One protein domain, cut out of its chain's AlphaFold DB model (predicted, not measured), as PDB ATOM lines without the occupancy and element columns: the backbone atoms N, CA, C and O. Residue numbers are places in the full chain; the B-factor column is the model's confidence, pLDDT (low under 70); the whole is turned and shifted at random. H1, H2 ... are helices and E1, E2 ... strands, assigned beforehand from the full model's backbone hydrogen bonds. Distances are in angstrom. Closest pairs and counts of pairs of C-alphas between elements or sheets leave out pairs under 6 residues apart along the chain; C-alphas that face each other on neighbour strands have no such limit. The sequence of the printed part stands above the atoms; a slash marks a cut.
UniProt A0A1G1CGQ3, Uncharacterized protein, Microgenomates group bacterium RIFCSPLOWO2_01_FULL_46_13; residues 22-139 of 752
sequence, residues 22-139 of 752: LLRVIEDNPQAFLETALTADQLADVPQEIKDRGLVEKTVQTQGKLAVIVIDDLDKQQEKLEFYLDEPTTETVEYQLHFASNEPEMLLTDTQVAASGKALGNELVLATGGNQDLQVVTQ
ATOM      1  N   LEU A  22      15.743  -4.445 -15.759       86.62
ATOM      2  CA  LEU A  22      16.922  -4.931 -15.047       86.62
ATOM      3  C   LEU A  22      16.604  -5.415 -13.639       86.62
ATOM      4  O   LEU A  22      17.189  -6.405 -13.232       86.62
ATOM      5  N   LEU A  23      15.667  -4.783 -12.929       87.81
ATOM      6  CA  LEU A  23      15.215  -5.276 -11.625       87.81
ATOM      7  C   LEU A  23      14.635  -6.698 -11.727       87.81
ATOM      8  O   LEU A  23      14.892  -7.516 -10.858       87.81
ATOM      9  N   ARG A  24      13.941  -7.038 -12.824       85.19
ATOM     10  CA  ARG A  24      13.494  -8.424 -13.074       85.19
ATOM     11  C   ARG A  24      14.651  -9.362 -13.404       85.19
ATOM     12  O   ARG A  24      14.674 -10.494 -12.944       85.19
ATOM     13  N   VAL A  25      15.612  -8.892 -14.204       83.88
ATOM     14  CA  VAL A  25      16.808  -9.679 -14.548       83.88
ATOM     15  C   VAL A  25      17.643  -9.984 -13.306       83.88
ATOM     16  O   VAL A  25      18.220 -11.059 -13.252       83.88
ATOM     17  N   ILE A  26      17.712  -9.072 -12.332       86.19
ATOM     18  CA  ILE A  26      18.428  -9.307 -11.074       86.19
ATOM     19  C   ILE A  26      17.860 -10.535 -10.357       86.19
ATOM     20  O   ILE A  26      18.636 -11.426 -10.046       86.19
ATOM     21  N   GLU A  27      16.540 -10.622 -10.191       81.88
ATOM     22  CA  GLU A  27      15.882 -11.762  -9.530       81.88
ATOM     23  C   GLU A  27      16.067 -13.086 -10.290       81.88
ATOM     24  O   GLU A  27      16.353 -14.121  -9.695       81.88
ATOM     25  N   ASP A  28      15.918 -13.071 -11.621       80.19
ATOM     26  CA  ASP A  28      15.940 -14.300 -12.428       80.19
ATOM     27  C   ASP A  28      17.364 -14.769 -12.785       80.19
ATOM     28  O   ASP A  28      17.614 -15.962 -12.986       80.19
ATOM     29  N   ASN A  29      18.292 -13.829 -12.986       79.81
ATOM     30  CA  ASN A  29      19.654 -14.082 -13.454       79.81
ATOM     31  C   ASN A  29      20.610 -12.921 -13.087       79.81
ATOM     32  O   ASN A  29      20.971 -12.104 -13.953       79.81
ATOM     33  N   PRO A  30      21.102 -12.879 -11.835       81.25
ATOM     34  CA  PRO A  30      22.019 -11.835 -11.379       81.25
ATOM     35  C   PRO A  30      23.299 -11.735 -12.230       81.25
ATOM     36  O   PRO A  30      23.843 -10.647 -12.433       81.25
ATOM     37  N   GLN A  31      23.766 -12.850 -12.806       78.94
ATOM     38  CA  GLN A  31      24.918 -12.851 -13.713       78.94
ATOM     39  C   GLN A  31      24.648 -12.026 -14.981       78.94
ATOM     40  O   GLN A  31      25.478 -11.199 -15.370       78.94
ATOM     41  N   ALA A  32      23.484 -12.196 -15.611       76.38
ATOM     42  CA  ALA A  32      23.115 -11.444 -16.810       76.38
ATOM     43  C   ALA A  32      23.007  -9.933 -16.537       76.38
ATOM     44  O   ALA A  32      23.346  -9.123 -17.410       76.38
ATOM     45  N   PHE A  33      22.591  -9.539 -15.328       85.00
ATOM     46  CA  PHE A  33      22.634  -8.141 -14.896       85.00
ATOM     47  C   PHE A  33      24.071  -7.605 -14.892       85.00
ATOM     48  O   PHE A  33      24.330  -6.564 -15.500       85.00
ATOM     49  N   LEU A  34      25.024  -8.323 -14.285       77.12
ATOM     50  CA  LEU A  34      26.428  -7.893 -14.245       77.12
ATOM     51  C   LEU A  34      27.049  -7.785 -15.644       77.12
ATOM     52  O   LEU A  34      27.800  -6.843 -15.906       77.12
ATOM     53  N   GLU A  35      26.708  -8.704 -16.550       75.50
ATOM     54  CA  GLU A  35      27.162  -8.693 -17.948       75.50
ATOM     55  C   GLU A  35      26.573  -7.526 -18.763       75.50
ATOM     56  O   GLU A  35      27.204  -7.040 -19.705       75.50
ATOM     57  N   THR A  36      25.379  -7.055 -18.390       79.38
ATOM     58  CA  THR A  36      24.644  -5.977 -19.081       79.38
ATOM     59  C   THR A  36      24.840  -4.602 -18.428       79.38
ATOM     60  O   THR A  36      24.480  -3.568 -19.008       79.38
ATOM     61  N   ALA A  37      25.406  -4.563 -17.220       78.81
ATOM     62  CA  ALA A  37      25.615  -3.336 -16.475       78.81
ATOM     63  C   ALA A  37      26.557  -2.376 -17.213       78.81
ATOM     64  O   ALA A  37      27.558  -2.773 -17.814       78.81
ATOM     65  N   LEU A  38      26.260  -1.077 -17.125       80.31
ATOM     66  CA  LEU A  38      27.062  -0.053 -17.790       80.31
ATOM     67  C   LEU A  38      28.509  -0.047 -17.267       80.31
ATOM     68  O   LEU A  38      28.774  -0.166 -16.061       80.31
ATOM     69  N   THR A  39      29.458   0.121 -18.189       75.75
ATOM     70  CA  THR A  39      30.873   0.316 -17.858       75.75
ATOM     71  C   THR A  39      31.103   1.707 -17.262       75.75
ATOM     72  O   THR A  39      30.276   2.607 -17.408       75.75
ATOM     73  N   ALA A  40      32.252   1.913 -16.609       74.00
ATOM     74  CA  ALA A  40      32.611   3.220 -16.052       74.00
ATOM     75  C   ALA A  40      32.613   4.334 -17.119       74.00
ATOM     76  O   ALA A  40      32.110   5.427 -16.863       74.00
ATOM     77  N   ASP A  41      33.100   4.031 -18.326       78.00
ATOM     78  CA  ASP A  41      33.114   4.974 -19.451       78.00
ATOM     79  C   ASP A  41      31.693   5.306 -19.926       78.00
ATOM     80  O   ASP A  41      31.362   6.467 -20.137       78.00
ATOM     81  N   GLN A  42      30.815   4.302 -20.026       83.44
ATOM     82  CA  GLN A  42      29.418   4.521 -20.405       83.44
ATOM     83  C   GLN A  42      28.663   5.327 -19.345       83.44
ATOM     84  O   GLN A  42      27.897   6.224 -19.687       83.44
ATOM     85  N   LEU A  43      28.896   5.046 -18.059       81.62
ATOM     86  CA  LEU A  43      28.323   5.817 -16.957       81.62
ATOM     87  C   LEU A  43      28.818   7.263 -16.962       81.62
ATOM     88  O   LEU A  43      28.048   8.151 -16.604       81.62
ATOM     89  N   ALA A  44      30.055   7.545 -17.384       83.00
ATOM     90  CA  ALA A  44      30.552   8.917 -17.500       83.00
ATOM     91  C   ALA A  44      29.713   9.758 -18.480       83.00
ATOM     92  O   ALA A  44      29.466  10.933 -18.208       83.00
ATOM     93  N   ASP A  45      29.194   9.131 -19.540       86.88
ATOM     94  CA  ASP A  45      28.365   9.771 -20.566       86.88
ATOM     95  C   ASP A  45      26.873   9.887 -20.185       86.88
ATOM     96  O   ASP A  45      26.116  10.610 -20.841       86.88
ATOM     97  N   VAL A  46      26.424   9.214 -19.116       85.81
ATOM     98  CA  VAL A  46      25.033   9.305 -18.634       85.81
ATOM     99  C   VAL A  46      24.781  10.674 -17.972       85.81
ATOM    100  O   VAL A  46      25.545  11.066 -17.077       85.81
ATOM    101  N   PRO A  47      23.696  11.396 -18.338       88.94
ATOM    102  CA  PRO A  47      23.346  12.673 -17.719       88.94
ATOM    103  C   PRO A  47      23.195  12.576 -16.197       88.94
ATOM    104  O   PRO A  47      22.615  11.618 -15.687       88.94
ATOM    105  N   GLN A  48      23.658  13.601 -15.474       85.88
ATOM    106  CA  GLN A  48      23.643  13.608 -14.006       85.88
ATOM    107  C   GLN A  48      22.233  13.420 -13.431       85.88
ATOM    108  O   GLN A  48      22.056  12.643 -12.507       85.88
ATOM    109  N   GLU A  49      21.213  14.008 -14.056       86.50
ATOM    110  CA  GLU A  49      19.818  13.855 -13.626       86.50
ATOM    111  C   GLU A  49      19.314  12.400 -13.660       86.50
ATOM    112  O   GLU A  49      18.481  12.017 -12.844       86.50
ATOM    113  N   ILE A  50      19.827  11.563 -14.567       87.31
ATOM    114  CA  ILE A  50      19.491  10.130 -14.617       87.31
ATOM    115  C   ILE A  50      20.153   9.384 -13.450       87.31
ATOM    116  O   ILE A  50      19.536   8.496 -12.857       87.31
ATOM    117  N   LYS A  51      21.386   9.771 -13.096       84.56
ATOM    118  CA  LYS A  51      22.128   9.224 -11.949       84.56
ATOM    119  C   LYS A  51      21.487   9.635 -10.626       84.56
ATOM    120  O   LYS A  51      21.254   8.777  -9.784       84.56
ATOM    121  N   ASP A  52      21.134  10.912 -10.484       85.75
ATOM    122  CA  ASP A  52      20.509  11.472  -9.278       85.75
ATOM    123  C   ASP A  52      19.129  10.849  -9.007       85.75
ATOM    124  O   ASP A  52      18.715  10.721  -7.860       85.75
ATOM    125  N   ARG A  53      18.427  10.407 -10.059       87.00
ATOM    126  CA  ARG A  53      17.165   9.652  -9.956       87.00
ATOM    127  C   ARG A  53      17.354   8.155  -9.685       87.00
ATOM    128  O   ARG A  53      16.364   7.426  -9.634       87.00
ATOM    129  N   GLY A  54      18.592   7.668  -9.577       87.88
ATOM    130  CA  GLY A  54      18.888   6.251  -9.353       87.88
ATOM    131  C   GLY A  54      18.327   5.334 -10.447       87.88
ATOM    132  O   GLY A  54      17.820   4.252 -10.143       87.88
ATOM    133  N   LEU A  55      18.337   5.792 -11.707       88.62
ATOM    134  CA  LEU A  55      17.826   5.035 -12.864       88.62
ATOM    135  C   LEU A  55      18.892   4.160 -13.543       88.62
ATOM    136  O   LEU A  55      18.585   3.432 -14.483       88.62
ATOM    137  N   VAL A  56      20.141   4.251 -13.093       90.81
ATOM    138  CA  VAL A  56      21.283   3.479 -13.596       90.81
ATOM    139  C   VAL A  56      22.091   2.922 -12.432       90.81
ATOM    140  O   VAL A  56      21.989   3.403 -11.303       90.81
ATOM    141  N   GLU A  57      22.887   1.904 -12.725       89.06
ATOM    142  CA  GLU A  57      23.690   1.168 -11.762       89.06
ATOM    143  C   GLU A  57      24.844   2.015 -11.211       89.06
ATOM    144  O   GLU A  57      25.459   2.809 -11.931       89.06
ATOM    145  N   LYS A  58      25.202   1.782  -9.947       87.25
ATOM    146  CA  LYS A  58      26.397   2.337  -9.295       87.25
ATOM    147  C   LYS A  58      27.244   1.213  -8.703       87.25
ATOM    148  O   LYS A  58      26.708   0.223  -8.221       87.25
ATOM    149  N   THR A  59      28.568   1.359  -8.717       82.12
ATOM    150  CA  THR A  59      29.441   0.471  -7.934       82.12
ATOM    151  C   THR A  59      29.359   0.874  -6.465       82.12
ATOM    152  O   THR A  59      29.510   2.057  -6.154       82.12
ATOM    153  N   VAL A  60      29.114  -0.093  -5.583       83.69
ATOM    154  CA  VAL A  60      28.966   0.106  -4.137       83.69
ATOM    155  C   VAL A  60      29.968  -0.770  -3.400       83.69
ATOM    156  O   VAL A  60      30.170  -1.925  -3.762       83.69
ATOM    157  N   GLN A  61      30.578  -0.193  -2.368       79.94
ATOM    158  CA  GLN A  61      31.276  -0.904  -1.305       79.94
ATOM    159  C   GLN A  61      30.664  -0.424   0.003       79.94
ATOM    160  O   GLN A  61      30.678   0.778   0.270       79.94
ATOM    161  N   THR A  62      30.085  -1.338   0.769       80.00
ATOM    162  CA  THR A  62      29.381  -1.022   2.014       80.00
ATOM    163  C   THR A  62      29.639  -2.106   3.061       80.00
ATOM    164  O   THR A  62      30.164  -3.178   2.746       80.00
ATOM    165  N   GLN A  63      29.311  -1.808   4.313       81.50
ATOM    166  CA  GLN A  63      29.309  -2.764   5.413       81.50
ATOM    167  C   GLN A  63      27.983  -2.658   6.153       81.50
ATOM    168  O   GLN A  63      27.481  -1.557   6.355       81.50
ATOM    169  N   GLY A  64      27.459  -3.791   6.601       79.69
ATOM    170  CA  GLY A  64      26.188  -3.852   7.310       79.69
ATOM    171  C   GLY A  64      25.982  -5.208   7.965       79.69
ATOM    172  O   GLY A  64      26.815  -6.110   7.826       79.69
ATOM    173  N   LYS A  65      24.873  -5.333   8.689       84.81
ATOM    174  CA  LYS A  65      24.430  -6.613   9.240       84.81
ATOM    175  C   LYS A  65      23.573  -7.333   8.214       84.81
ATOM    176  O   LYS A  65      22.741  -6.704   7.565       84.81
ATOM    177  N   LEU A  66      23.778  -8.637   8.074       87.88
ATOM    178  CA  LEU A  66      22.920  -9.472   7.246       87.88
ATOM    179  C   LEU A  66      21.620  -9.808   7.972       87.88
ATOM    180  O   LEU A  66      21.665 -10.246   9.115       87.88
ATOM    181  N   ALA A  67      20.488  -9.730   7.288       88.19
ATOM    182  CA  ALA A  67      19.338 -10.568   7.592       88.19
ATOM    183  C   ALA A  67      19.271 -11.682   6.547       88.19
ATOM    184  O   ALA A  67      19.242 -11.411   5.348       88.19
ATOM    185  N   VAL A  68      19.294 -12.931   7.012       90.69
ATOM    186  CA  VAL A  68      19.253 -14.123   6.161       90.69
ATOM    187  C   VAL A  68      17.927 -14.813   6.400       90.69
ATOM    188  O   VAL A  68      17.670 -15.291   7.505       90.69
ATOM    189  N   ILE A  69      17.081 -14.825   5.377       91.19
ATOM    190  CA  ILE A  69      15.739 -15.392   5.425       91.19
ATOM    191  C   ILE A  69      15.734 -16.690   4.628       91.19
ATOM    192  O   ILE A  69      16.092 -16.703   3.452       91.19
ATOM    193  N   VAL A  70      15.311 -17.764   5.281       91.56
ATOM    194  CA  VAL A  70      14.999 -19.047   4.658       91.56
ATOM    195  C   VAL A  70      13.544 -19.007   4.198       91.56
ATOM    196  O   VAL A  70      12.664 -18.537   4.923       91.56
ATOM    197  N   ILE A  71      13.314 -19.418   2.953       89.69
ATOM    198  CA  ILE A  71      12.004 -19.475   2.309       89.69
ATOM    199  C   ILE A  71      11.679 -20.926   1.979       89.69
ATOM    200  O   ILE A  71      12.273 -21.489   1.056       89.69
ATOM    201  N   ASP A  72      10.670 -21.481   2.644       87.50
ATOM    202  CA  ASP A  72      10.398 -22.917   2.591       87.50
ATOM    203  C   ASP A  72       9.230 -23.248   1.669       87.50
ATOM    204  O   ASP A  72       8.059 -23.118   2.028       87.50
ATOM    205  N   ASP A  73       9.510 -23.708   0.447       85.56
ATOM    206  CA  ASP A  73       8.499 -24.246  -0.468       85.56
ATOM    207  C   ASP A  73       8.311 -25.747  -0.215       85.56
ATOM    208  O   ASP A  73       8.729 -26.610  -0.991       85.56
ATOM    209  N   LEU A  74       7.645 -26.039   0.902       78.88
ATOM    210  CA  LEU A  74       7.318 -27.390   1.358       78.88
ATOM    211  C   LEU A  74       6.561 -28.217   0.299       78.88
ATOM    212  O   LEU A  74       6.812 -29.412   0.159       78.88
ATOM    213  N   ASP A  75       5.699 -27.599  -0.518       80.19
ATOM    214  CA  ASP A  75       4.978 -28.292  -1.596       80.19
ATOM    215  C   ASP A  75       5.918 -28.803  -2.703       80.19
ATOM    216  O   ASP A  75       5.656 -29.842  -3.320       80.19
ATOM    217  N   LYS A  76       7.005 -28.069  -2.982       83.31
ATOM    218  CA  LYS A  76       8.028 -28.462  -3.963       83.31
ATOM    219  C   LYS A  76       9.248 -29.140  -3.345       83.31
ATOM    220  O   LYS A  76      10.070 -29.636  -4.116       83.31
ATOM    221  N   GLN A  77       9.351 -29.173  -2.015       83.38
ATOM    222  CA  GLN A  77      10.540 -29.605  -1.271       83.38
ATOM    223  C   GLN A  77      11.782 -28.830  -1.729       83.38
ATOM    224  O   GLN A  77      12.791 -29.404  -2.137       83.38
ATOM    225  N   GLN A  78      11.660 -27.504  -1.746       85.06
ATOM    226  CA  GLN A  78      12.712 -26.583  -2.160       85.06
ATOM    227  C   GLN A  78      12.814 -25.433  -1.175       85.06
ATOM    228  O   GLN A  78      11.806 -24.980  -0.642       85.06
ATOM    229  N   GLU A  79      14.023 -24.929  -1.017       87.56
ATOM    230  CA  GLU A  79      14.300 -23.713  -0.270       87.56
ATOM    231  C   GLU A  79      14.757 -22.595  -1.217       87.56
ATOM    232  O   GLU A  79      15.236 -22.842  -2.332       87.56
ATOM    233  N   LYS A  80      14.645 -21.356  -0.748       87.19
ATOM    234  CA  LYS A  80      15.358 -20.195  -1.287       87.19
ATOM    235  C   LYS A  80      15.934 -19.416  -0.108       87.19
ATOM    236  O   LYS A  80      15.268 -19.286   0.913       87.19
ATOM    237  N   LEU A  81      17.142 -18.885  -0.258       88.56
ATOM    238  CA  LEU A  81      17.704 -17.933   0.691       88.56
ATOM    239  C   LEU A  81      17.538 -16.513   0.153       88.56
ATOM    240  O   LEU A  81      17.741 -16.250  -1.033       88.56
ATOM    241  N   GLU A  82      17.166 -15.592   1.030       90.06
ATOM    242  CA  GLU A  82      17.181 -14.161   0.749       90.06
ATOM    243  C   GLU A  82      18.089 -13.449   1.743       90.06
ATOM    244  O   GLU A  82      18.083 -13.728   2.942       90.06
ATOM    245  N   PHE A  83      18.888 -12.523   1.222       90.62
ATOM    246  CA  PHE A  83      19.907 -11.815   1.976       90.62
ATOM    247  C   PHE A  83      19.608 -10.327   1.919       90.62
ATOM    248  O   PHE A  83      19.541  -9.738   0.841       90.62
ATOM    249  N   TYR A  84      19.483  -9.704   3.079       90.62
ATOM    250  CA  TYR A  84      19.318  -8.264   3.213       90.62
ATOM    251  C   TYR A  84      20.495  -7.703   3.990       90.62
ATOM    252  O   TYR A  84      20.999  -8.342   4.907       90.62
ATOM    253  N   LEU A  85      20.952  -6.521   3.609       88.62
ATOM    254  CA  LEU A  85      21.999  -5.788   4.292       88.62
ATOM    255  C   LEU A  85      21.384  -4.546   4.929       88.62
ATOM    256  O   LEU A  85      20.988  -3.618   4.221       88.62
ATOM    257  N   ASP A  86      21.322  -4.539   6.254       78.88
ATOM    258  CA  ASP A  86      20.799  -3.420   7.029       78.88
ATOM    259  C   ASP A  86      21.869  -2.341   7.238       78.88
ATOM    260  O   ASP A  86      23.059  -2.634   7.425       78.88
ATOM    261  N   GLU A  87      21.440  -1.074   7.238       63.06
ATOM    262  CA  GLU A  87      22.306   0.064   7.546       63.06
ATOM    263  C   GLU A  87      22.821  -0.047   9.002       63.06
ATOM    264  O   GLU A  87      22.027  -0.290   9.917       63.06
ATOM    265  N   PRO A  88      24.125   0.192   9.268       47.62
ATOM    266  CA  PRO A  88      24.743  -0.030  10.582       47.62
ATOM    267  C   PRO A  88      24.101   0.693  11.776       47.62
ATOM    268  O   PRO A  88      24.394   0.351  12.920       47.62
ATOM    269  N   THR A  89      23.286   1.726  11.539       40.94
ATOM    270  CA  THR A  89      22.816   2.656  12.579       40.94
ATOM    271  C   THR A  89      21.300   2.721  12.774       40.94
ATOM    272  O   THR A  89      20.865   3.393  13.708       40.94
ATOM    273  N   THR A  90      20.487   2.091  11.922       46.84
ATOM    274  CA  THR A  90      19.035   2.384  11.856       46.84
ATOM    275  C   THR A  90      18.120   1.166  11.681       46.84
ATOM    276  O   THR A  90      16.907   1.358  11.703       46.84
ATOM    277  N   GLU A  91      18.648  -0.058  11.525       48.47
ATOM    278  CA  GLU A  91      17.861  -1.266  11.173       48.47
ATOM    279  C   GLU A  91      16.991  -1.090   9.906       48.47
ATOM    280  O   GLU A  91      16.018  -1.812   9.692       48.47
ATOM    281  N   THR A  92      17.306  -0.118   9.044       58.38
ATOM    282  CA  THR A  92      16.661  -0.006   7.733       58.38
ATOM    283  C   THR A  92      17.451  -0.793   6.704       58.38
ATOM    284  O   THR A  92      18.661  -0.584   6.590       58.38
ATOM    285  N   VAL A  93      16.761  -1.623   5.919       59.66
ATOM    286  CA  VAL A  93      17.352  -2.311   4.763       59.66
ATOM    287  C   VAL A  93      18.021  -1.292   3.857       59.66
ATOM    288  O   VAL A  93      17.354  -0.434   3.267       59.66
ATOM    289  N   GLU A  94      19.337  -1.404   3.714       71.88
ATOM    290  CA  GLU A  94      20.081  -0.635   2.728       71.88
ATOM    291  C   GLU A  94      19.971  -1.324   1.362       71.88
ATOM    292  O   GLU A  94      19.605  -0.679   0.372       71.88
ATOM    293  N   TYR A  95      20.212  -2.642   1.321       87.94
ATOM    294  CA  TYR A  95      20.156  -3.430   0.089       87.94
ATOM    295  C   TYR A  95      19.596  -4.843   0.285       87.94
ATOM    296  O   TYR A  95      19.896  -5.485   1.283       87.94
ATOM    297  N   GLN A  96      18.882  -5.368  -0.708       91.38
ATOM    298  CA  GLN A  96      18.745  -6.811  -0.916       91.38
ATOM    299  C   GLN A  96      19.941  -7.288  -1.753       91.38
ATOM    300  O   GLN A  96      20.319  -6.650  -2.743       91.38
ATOM    301  N   LEU A  97      20.598  -8.360  -1.316       91.56
ATOM    302  CA  LEU A  97      21.794  -8.899  -1.950       91.56
ATOM    303  C   LEU A  97      21.431 -10.035  -2.903       91.56
ATOM    304  O   LEU A  97      20.669 -10.932  -2.558       91.56
ATOM    305  N   HIS A  98      22.060 -10.019  -4.076       90.06
ATOM    306  CA  HIS A  98      21.910 -11.045  -5.105       90.06
ATOM    307  C   HIS A  98      23.276 -11.544  -5.554       90.06
ATOM    308  O   HIS A  98      24.199 -10.747  -5.744       90.06
ATOM    309  N   PHE A  99      23.407 -12.849  -5.785       83.75
ATOM    310  CA  PHE A  99      24.689 -13.475  -6.099       83.75
ATOM    311  C   PHE A  99      24.676 -14.093  -7.496       83.75
ATOM    312  O   PHE A  99      23.858 -14.949  -7.812       83.75
ATOM    313  N   ALA A 100      25.617 -13.690  -8.354       75.31
ATOM    314  CA  ALA A 100      25.758 -14.290  -9.682       75.31
ATOM    315  C   ALA A 100      26.331 -15.720  -9.643       75.31
ATOM    316  O   ALA A 100      26.133 -16.489 -10.582       75.31
ATOM    317  N   SER A 101      27.068 -16.071  -8.586       70.69
ATOM    318  CA  SER A 101      27.621 -17.408  -8.359       70.69
ATOM    319  C   SER A 101      27.974 -17.620  -6.884       70.69
ATOM    320  O   SER A 101      28.143 -16.645  -6.153       70.69
ATOM    321  N   ASN A 102      28.130 -18.882  -6.464       68.12
ATOM    322  CA  ASN A 102      28.554 -19.280  -5.111       68.12
ATOM    323  C   ASN A 102      27.842 -18.476  -4.012       68.12
ATOM    324  O   ASN A 102      28.505 -17.792  -3.232       68.12
ATOM    325  N   GLU A 103      26.509 -18.478  -4.025       77.62
ATOM    326  CA  GLU A 103      25.717 -17.897  -2.940       77.62
ATOM    327  C   GLU A 103      26.207 -18.451  -1.587       77.62
ATOM    328  O   GLU A 103      26.524 -19.643  -1.518       77.62
ATOM    329  N   PRO A 104      26.360 -17.618  -0.540       74.31
ATOM    330  CA  PRO A 104      26.863 -18.092   0.741       74.31
ATOM    331  C   PRO A 104      25.910 -19.124   1.340       74.31
ATOM    332  O   PRO A 104      24.718 -18.862   1.486       74.31
ATOM    333  N   GLU A 105      26.434 -20.273   1.753       69.88
ATOM    334  CA  GLU A 105      25.619 -21.255   2.459       69.88
ATOM    335  C   GLU A 105      25.442 -20.826   3.922       69.88
ATOM    336  O   GLU A 105      26.398 -20.769   4.694       69.88
ATOM    337  N   MET A 106      24.188 -20.537   4.293       68.75
ATOM    338  CA  MET A 106      23.694 -20.515   5.676       68.75
ATOM    339  C   MET A 106      24.403 -19.573   6.661       68.75
ATOM    340  O   MET A 106      24.523 -19.895   7.839       68.75
ATOM    341  N   LEU A 107      24.809 -18.381   6.216       80.62
ATOM    342  CA  LEU A 107      25.224 -17.317   7.137       80.62
ATOM    343  C   LEU A 107      24.099 -16.978   8.126       80.62
ATOM    344  O   LEU A 107      22.926 -16.923   7.762       80.62
ATOM    345  N   LEU A 108      24.465 -16.697   9.375       84.38
ATOM    346  CA  LEU A 108      23.500 -16.286  10.390       84.38
ATOM    347  C   LEU A 108      23.050 -14.840  10.163       84.38
ATOM    348  O   LEU A 108      23.855 -13.966   9.820       84.38
ATOM    349  N   THR A 109      21.778 -14.579  10.442       87.88
ATOM    350  CA  THR A 109      21.257 -13.221  10.640       87.88
ATOM    351  C   THR A 109      22.053 -12.510  11.738       87.88
ATOM    352  O   THR A 109      22.504 -13.147  12.684       87.88
ATOM    353  N   ASP A 110      22.226 -11.198  11.590       84.81
ATOM    354  CA  ASP A 110      23.108 -10.285  12.325       84.81
ATOM    355  C   ASP A 110      24.606 -10.388  11.999       84.81
ATOM    356  O   ASP A 110      25.405  -9.629  12.555       84.81
ATOM    357  N   THR A 111      25.017 -11.284  11.090       82.00
ATOM    358  CA  THR A 111      26.428 -11.389  10.684       82.00
ATOM    359  C   THR A 111      26.869 -10.086  10.029       82.00
ATOM    360  O   THR A 111      26.273  -9.632   9.052       82.00
ATOM    361  N   GLN A 112      27.932  -9.481  10.556       81.69
ATOM    362  CA  GLN A 112      28.511  -8.267  10.004       81.69
ATOM    363  C   GLN A 112      29.344  -8.630   8.777       81.69
ATOM    364  O   GLN A 112      30.321  -9.382   8.869       81.69
ATOM    365  N   VAL A 113      28.997  -8.052   7.631       80.69
ATOM    366  CA  VAL A 113      29.699  -8.290   6.368       80.69
ATOM    367  C   VAL A 113      30.128  -6.994   5.699       80.69
ATOM    368  O   VAL A 113      29.518  -5.940   5.879       80.69
ATOM    369  N   ALA A 114      31.177  -7.091   4.889       77.00
ATOM    370  CA  ALA A 114      31.528  -6.109   3.880       77.00
ATOM    371  C   ALA A 114      31.114  -6.644   2.506       77.00
ATOM    372  O   ALA A 114      31.533  -7.731   2.111       77.00
ATOM    373  N   ALA A 115      30.299  -5.873   1.790       83.38
ATOM    374  CA  ALA A 115      29.764  -6.226   0.482       83.38
ATOM    375  C   ALA A 115      30.272  -5.256  -0.593       83.38
ATOM    376  O   ALA A 115      30.277  -4.034  -0.407       83.38
ATOM    377  N   SER A 116      30.683  -5.796  -1.738       79.81
ATOM    378  CA  SER A 116      31.170  -5.042  -2.892       79.81
ATOM    379  C   SER A 116      30.490  -5.533  -4.166       79.81
ATOM    380  O   SER A 116      30.596  -6.700  -4.526       79.81
ATOM    381  N   GLY A 117      29.813  -4.636  -4.885       86.12
ATOM    382  CA  GLY A 117      29.033  -5.025  -6.059       86.12
ATOM    383  C   GLY A 117      28.494  -3.858  -6.881       86.12
ATOM    384  O   GLY A 117      28.973  -2.720  -6.797       86.12
ATOM    385  N   LYS A 118      27.493  -4.147  -7.716       84.12
ATOM    386  CA  LYS A 118      26.754  -3.149  -8.499       84.12
ATOM    387  C   LYS A 118      25.328  -3.033  -7.974       84.12
ATOM    388  O   LYS A 118      24.587  -4.007  -8.020       84.12
ATOM    389  N   ALA A 119      24.946  -1.839  -7.529       89.94
ATOM    390  CA  ALA A 119      23.602  -1.558  -7.047       89.94
ATOM    391  C   ALA A 119      22.735  -0.873  -8.108       89.94
ATOM    392  O   ALA A 119      23.199   0.059  -8.777       89.94
ATOM    393  N   LEU A 120      21.465  -1.264  -8.201       90.50
ATOM    394  CA  LEU A 120      20.415  -0.572  -8.947       90.50
ATOM    395  C   LEU A 120      19.217  -0.328  -8.022       90.50
ATOM    396  O   LEU A 120      18.405  -1.213  -7.785       90.50
ATOM    397  N   GLY A 121      19.084   0.896  -7.505       86.88
ATOM    398  CA  GLY A 121      18.154   1.143  -6.400       86.88
ATOM    399  C   GLY A 121      18.656   0.463  -5.126       86.88
ATOM    400  O   GLY A 121      19.803   0.703  -4.745       86.88
ATOM    401  N   ASN A 122      17.806  -0.364  -4.519       87.56
ATOM    402  CA  ASN A 122      18.097  -1.140  -3.314       87.56
ATOM    403  C   ASN A 122      18.515  -2.587  -3.629       87.56
ATOM    404  O   ASN A 122      18.784  -3.348  -2.716       87.56
ATOM    405  N   GLU A 123      18.650  -2.958  -4.902       91.00
ATOM    406  CA  GLU A 123      19.178  -4.268  -5.287       91.00
ATOM    407  C   GLU A 123      20.692  -4.177  -5.470       91.00
ATOM    408  O   GLU A 123      21.153  -3.416  -6.327       91.00
ATOM    409  N   LEU A 124      21.472  -4.928  -4.692       91.31
ATOM    410  CA  LEU A 124      22.930  -4.999  -4.794       91.31
ATOM    411  C   LEU A 124      23.355  -6.375  -5.312       91.31
ATOM    412  O   LEU A 124      23.223  -7.381  -4.626       91.31
ATOM    413  N   VAL A 125      23.924  -6.406  -6.519       87.19
ATOM    414  CA  VAL A 125      24.395  -7.649  -7.141       87.19
ATOM    415  C   VAL A 125      25.899  -7.818  -6.967       87.19
ATOM    416  O   VAL A 125      26.688  -6.952  -7.372       87.19
ATOM    417  N   LEU A 126      26.287  -8.956  -6.398       87.31
ATOM    418  CA  LEU A 126      27.659  -9.399  -6.171       87.31
ATOM    419  C   LEU A 126      28.023 -10.482  -7.196       87.31
ATOM    420  O   LEU A 126      27.172 -11.269  -7.616       87.31
ATOM    421  N   ALA A 127      29.292 -10.547  -7.615       70.94
ATOM    422  CA  ALA A 127      29.703 -11.571  -8.578       70.94
ATOM    423  C   ALA A 127      29.840 -12.954  -7.920       70.94
ATOM    424  O   ALA A 127      29.590 -13.972  -8.570       70.94
ATOM    425  N   THR A 128      30.207 -12.998  -6.636       65.00
ATOM    426  CA  THR A 128      30.328 -14.235  -5.856       65.00
ATOM    427  C   THR A 128      29.989 -14.020  -4.377       65.00
ATOM    428  O   THR A 128      30.305 -12.971  -3.826       65.00
ATOM    429  N   GLY A 129      29.427 -15.020  -3.692       54.91
ATOM    430  CA  GLY A 129      29.180 -14.988  -2.237       54.91
ATOM    431  C   GLY A 129      30.382 -15.354  -1.354       54.91
ATOM    432  O   GLY A 129      30.215 -15.732  -0.202       54.91
ATOM    433  N   GLY A 130      31.607 -15.263  -1.882       52.91
ATOM    434  CA  GLY A 130      32.840 -15.618  -1.166       52.91
ATOM    435  C   GLY A 130      33.760 -14.418  -0.928       52.91
ATOM    436  O   GLY A 130      33.512 -13.341  -1.469       52.91
ATOM    437  N   ASN A 131      34.867 -14.661  -0.203       50.72
ATOM    438  CA  ASN A 131      35.859 -13.716   0.367       50.72
ATOM    439  C   ASN A 131      36.400 -12.564  -0.522       50.72
ATOM    440  O   ASN A 131      37.246 -11.793  -0.071       50.72
ATOM    441  N   GLN A 132      35.986 -12.440  -1.781       57.12
ATOM    442  CA  GLN A 132      36.297 -11.302  -2.651       57.12
ATOM    443  C   GLN A 132      35.219 -10.211  -2.581       57.12
ATOM    444  O   GLN A 132      35.557  -9.056  -2.333       57.12
ATOM    445  N   ASP A 133      33.945 -10.574  -2.767       65.88
ATOM    446  CA  ASP A 133      32.840  -9.611  -2.911       65.88
ATOM    447  C   ASP A 133      31.926  -9.568  -1.684       65.88
ATOM    448  O   ASP A 133      31.327  -8.527  -1.416       65.88
ATOM    449  N   LEU A 134      31.852 -10.665  -0.924       73.94
ATOM    450  CA  LEU A 134      31.212 -10.722   0.386       73.94
ATOM    451  C   LEU A 134      32.234 -11.234   1.402       73.94
ATOM    452  O   LEU A 134      32.708 -12.366   1.312       73.94
ATOM    453  N   GLN A 135      32.604 -10.386   2.354       71.12
ATOM    454  CA  GLN A 135      33.559 -10.720   3.405       71.12
ATOM    455  C   GLN A 135      32.860 -10.694   4.754       71.12
ATOM    456  O   GLN A 135      32.318  -9.660   5.142       71.12
ATOM    457  N   VAL A 136      32.913 -11.806   5.484       73.19
ATOM    458  CA  VAL A 136      32.496 -11.837   6.888       73.19
ATOM    459  C   VAL A 136      33.504 -11.028   7.700       73.19
ATOM    460  O   VAL A 136      34.685 -11.370   7.754       73.19
ATOM    461  N   VAL A 137      33.037  -9.928   8.290       72.12
ATOM    462  CA  VAL A 137      33.821  -9.072   9.190       72.12
ATOM    463  C   VAL A 137      33.732  -9.629  10.606       72.12
ATOM    464  O   VAL A 137      34.755  -9.847  11.252       72.12
ATOM    465  N   THR A 138      32.508  -9.919  11.051       70.56
ATOM    466  CA  THR A 138      32.224 -10.501  12.364       70.56
ATOM    467  C   THR A 138      31.021 -11.419  12.243       70.56
ATOM    468  O   THR A 138      29.983 -11.015  11.722       70.56
ATOM    469  N   GLN A 139      31.148 -12.651  12.726       74.25
ATOM    470  CA  GLN A 139      30.045 -13.607  12.729       74.25
ATOM    471  C   GLN A 139      28.996 -13.230  13.782       74.25
ATOM    472  O   GLN A 139      29.358 -12.835  14.893       74.25
TER     473      GLN A 139
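What this domain is: This is residues 22 to 139 of the 752 residues of an uncharacterized protein of Microgenomates group bacterium RIFCSPLOWO2_01_FULL_46_13 (UniProt A0A1G1CGQ3). A small closed barrel of five strands, E1, E2, E3, E5 and E4 round the ring, has a pair of short helices, H1 and H2, packed on its outside and a sixth strand, E6, paired onto E4. The long hairpin of E1 and E2 reaches out beyond the ring, and residues 73 to 78 at its tip stick out; two more short helices, H3 and H4, lie away from the barrel near the other end of the long axis. The printed part has 118 residues, with four named helices followed by six named strands, in the order H1 H2 H3 H4 E1 E2 E3 E4 E5 E6. The sheet is mixed, with E3 and E5 parallel and its other neighbour pairs antiparallel, and the class is mixed, helices and strands. The whole is compact, with a radius of gyration of the C-alphas of 14.9 A, and the C-alphas span 46 by 35 by 24 A.

Where its parts are: H1 is residues 22 to 28 and begins at C-alpha 22, (16.922, -4.931, -15.047). H2 is residues 30 to 36, H3 residues 40 to 45 and H4 residues 48 to 52. E1, the longest strand, is residues 58 to 73; it begins at C-alpha 58, (26.397, 2.337, -9.295), bends by 97 degrees at residue 61 and is 33.2 A from first to last C-alpha. E2, residues 78 to 86, is 26.2 A long, and E3, residues 93 to 99, is 17.2 A long. E4, residues 112 to 120, is 22.0 A long and bends by 74 degrees at residue 117. E5 is residues 123 to 126, and E6 is residues 134 to 138, ending at C-alpha 138, (32.224, -10.501, 12.364).

How they stand to each other: E1, E2 and E3 form a meander, each strand the antiparallel neighbour of the one before; with E4 they make a Greek key, in which E1 is also the antiparallel neighbour of the fourth strand. The hairpin of E1 and E2 has N 67 and O 84 at 2.8 A, within hydrogen-bond range. In the hairpin of E2 and E3, N 97 and O 83 are 2.8 A apart. E3 and E5 are parallel at 41 degrees, with N 124 and O 96 at 2.8 A. The hairpin of E4 and E5 has N 118 and O 125 at 2.9 A. The ring is closed by E4 and E1, with N 119 and O 58 at 2.8 A. The pairing of E1 is staggered: residues 58 to 65 pair with E4 and residues 65 to 73 with E2. E6 is antiparallel to E4 at 152 degrees, with N 114 and O 135 at 2.8 A. H1 is on the barrel, outside it, over E5 at a height over the sheet of 8.8 A; the closest C-alphas of H1 and E5 are those of Ile 26 and Val 125, 7.3 A apart. H2 is also on the barrel, outside it, at a height of 9.5 A, and only just over E4 and E5, with 3 of its 7 C-alphas falling on each. H1 and H2 form a helical hairpin and touch, closest at the C-alphas of Ile 26 and Phe 33, 5.8 A; they run opposite ways at 37 degrees, a tilt only just steep. H3 and H4 are not on the barrel and are apart from each other. Every O i to N i+4 pair is within hydrogen-bond range in H2, H3 and H4, and 2 of 3 are in H1.

The domain as a whole: The two C-alphas farthest apart are those of Asp 45 and Asp 75, 48.5 A. The printed part has no cut. The link from E3 to E4, residues 100 to 111, is long. The mean pLDDT of the printed part is 79.9; it is under 70 at residues 87 to 93, of which 93 belongs to E3, at 102, 105 to 106, and 128 to 133.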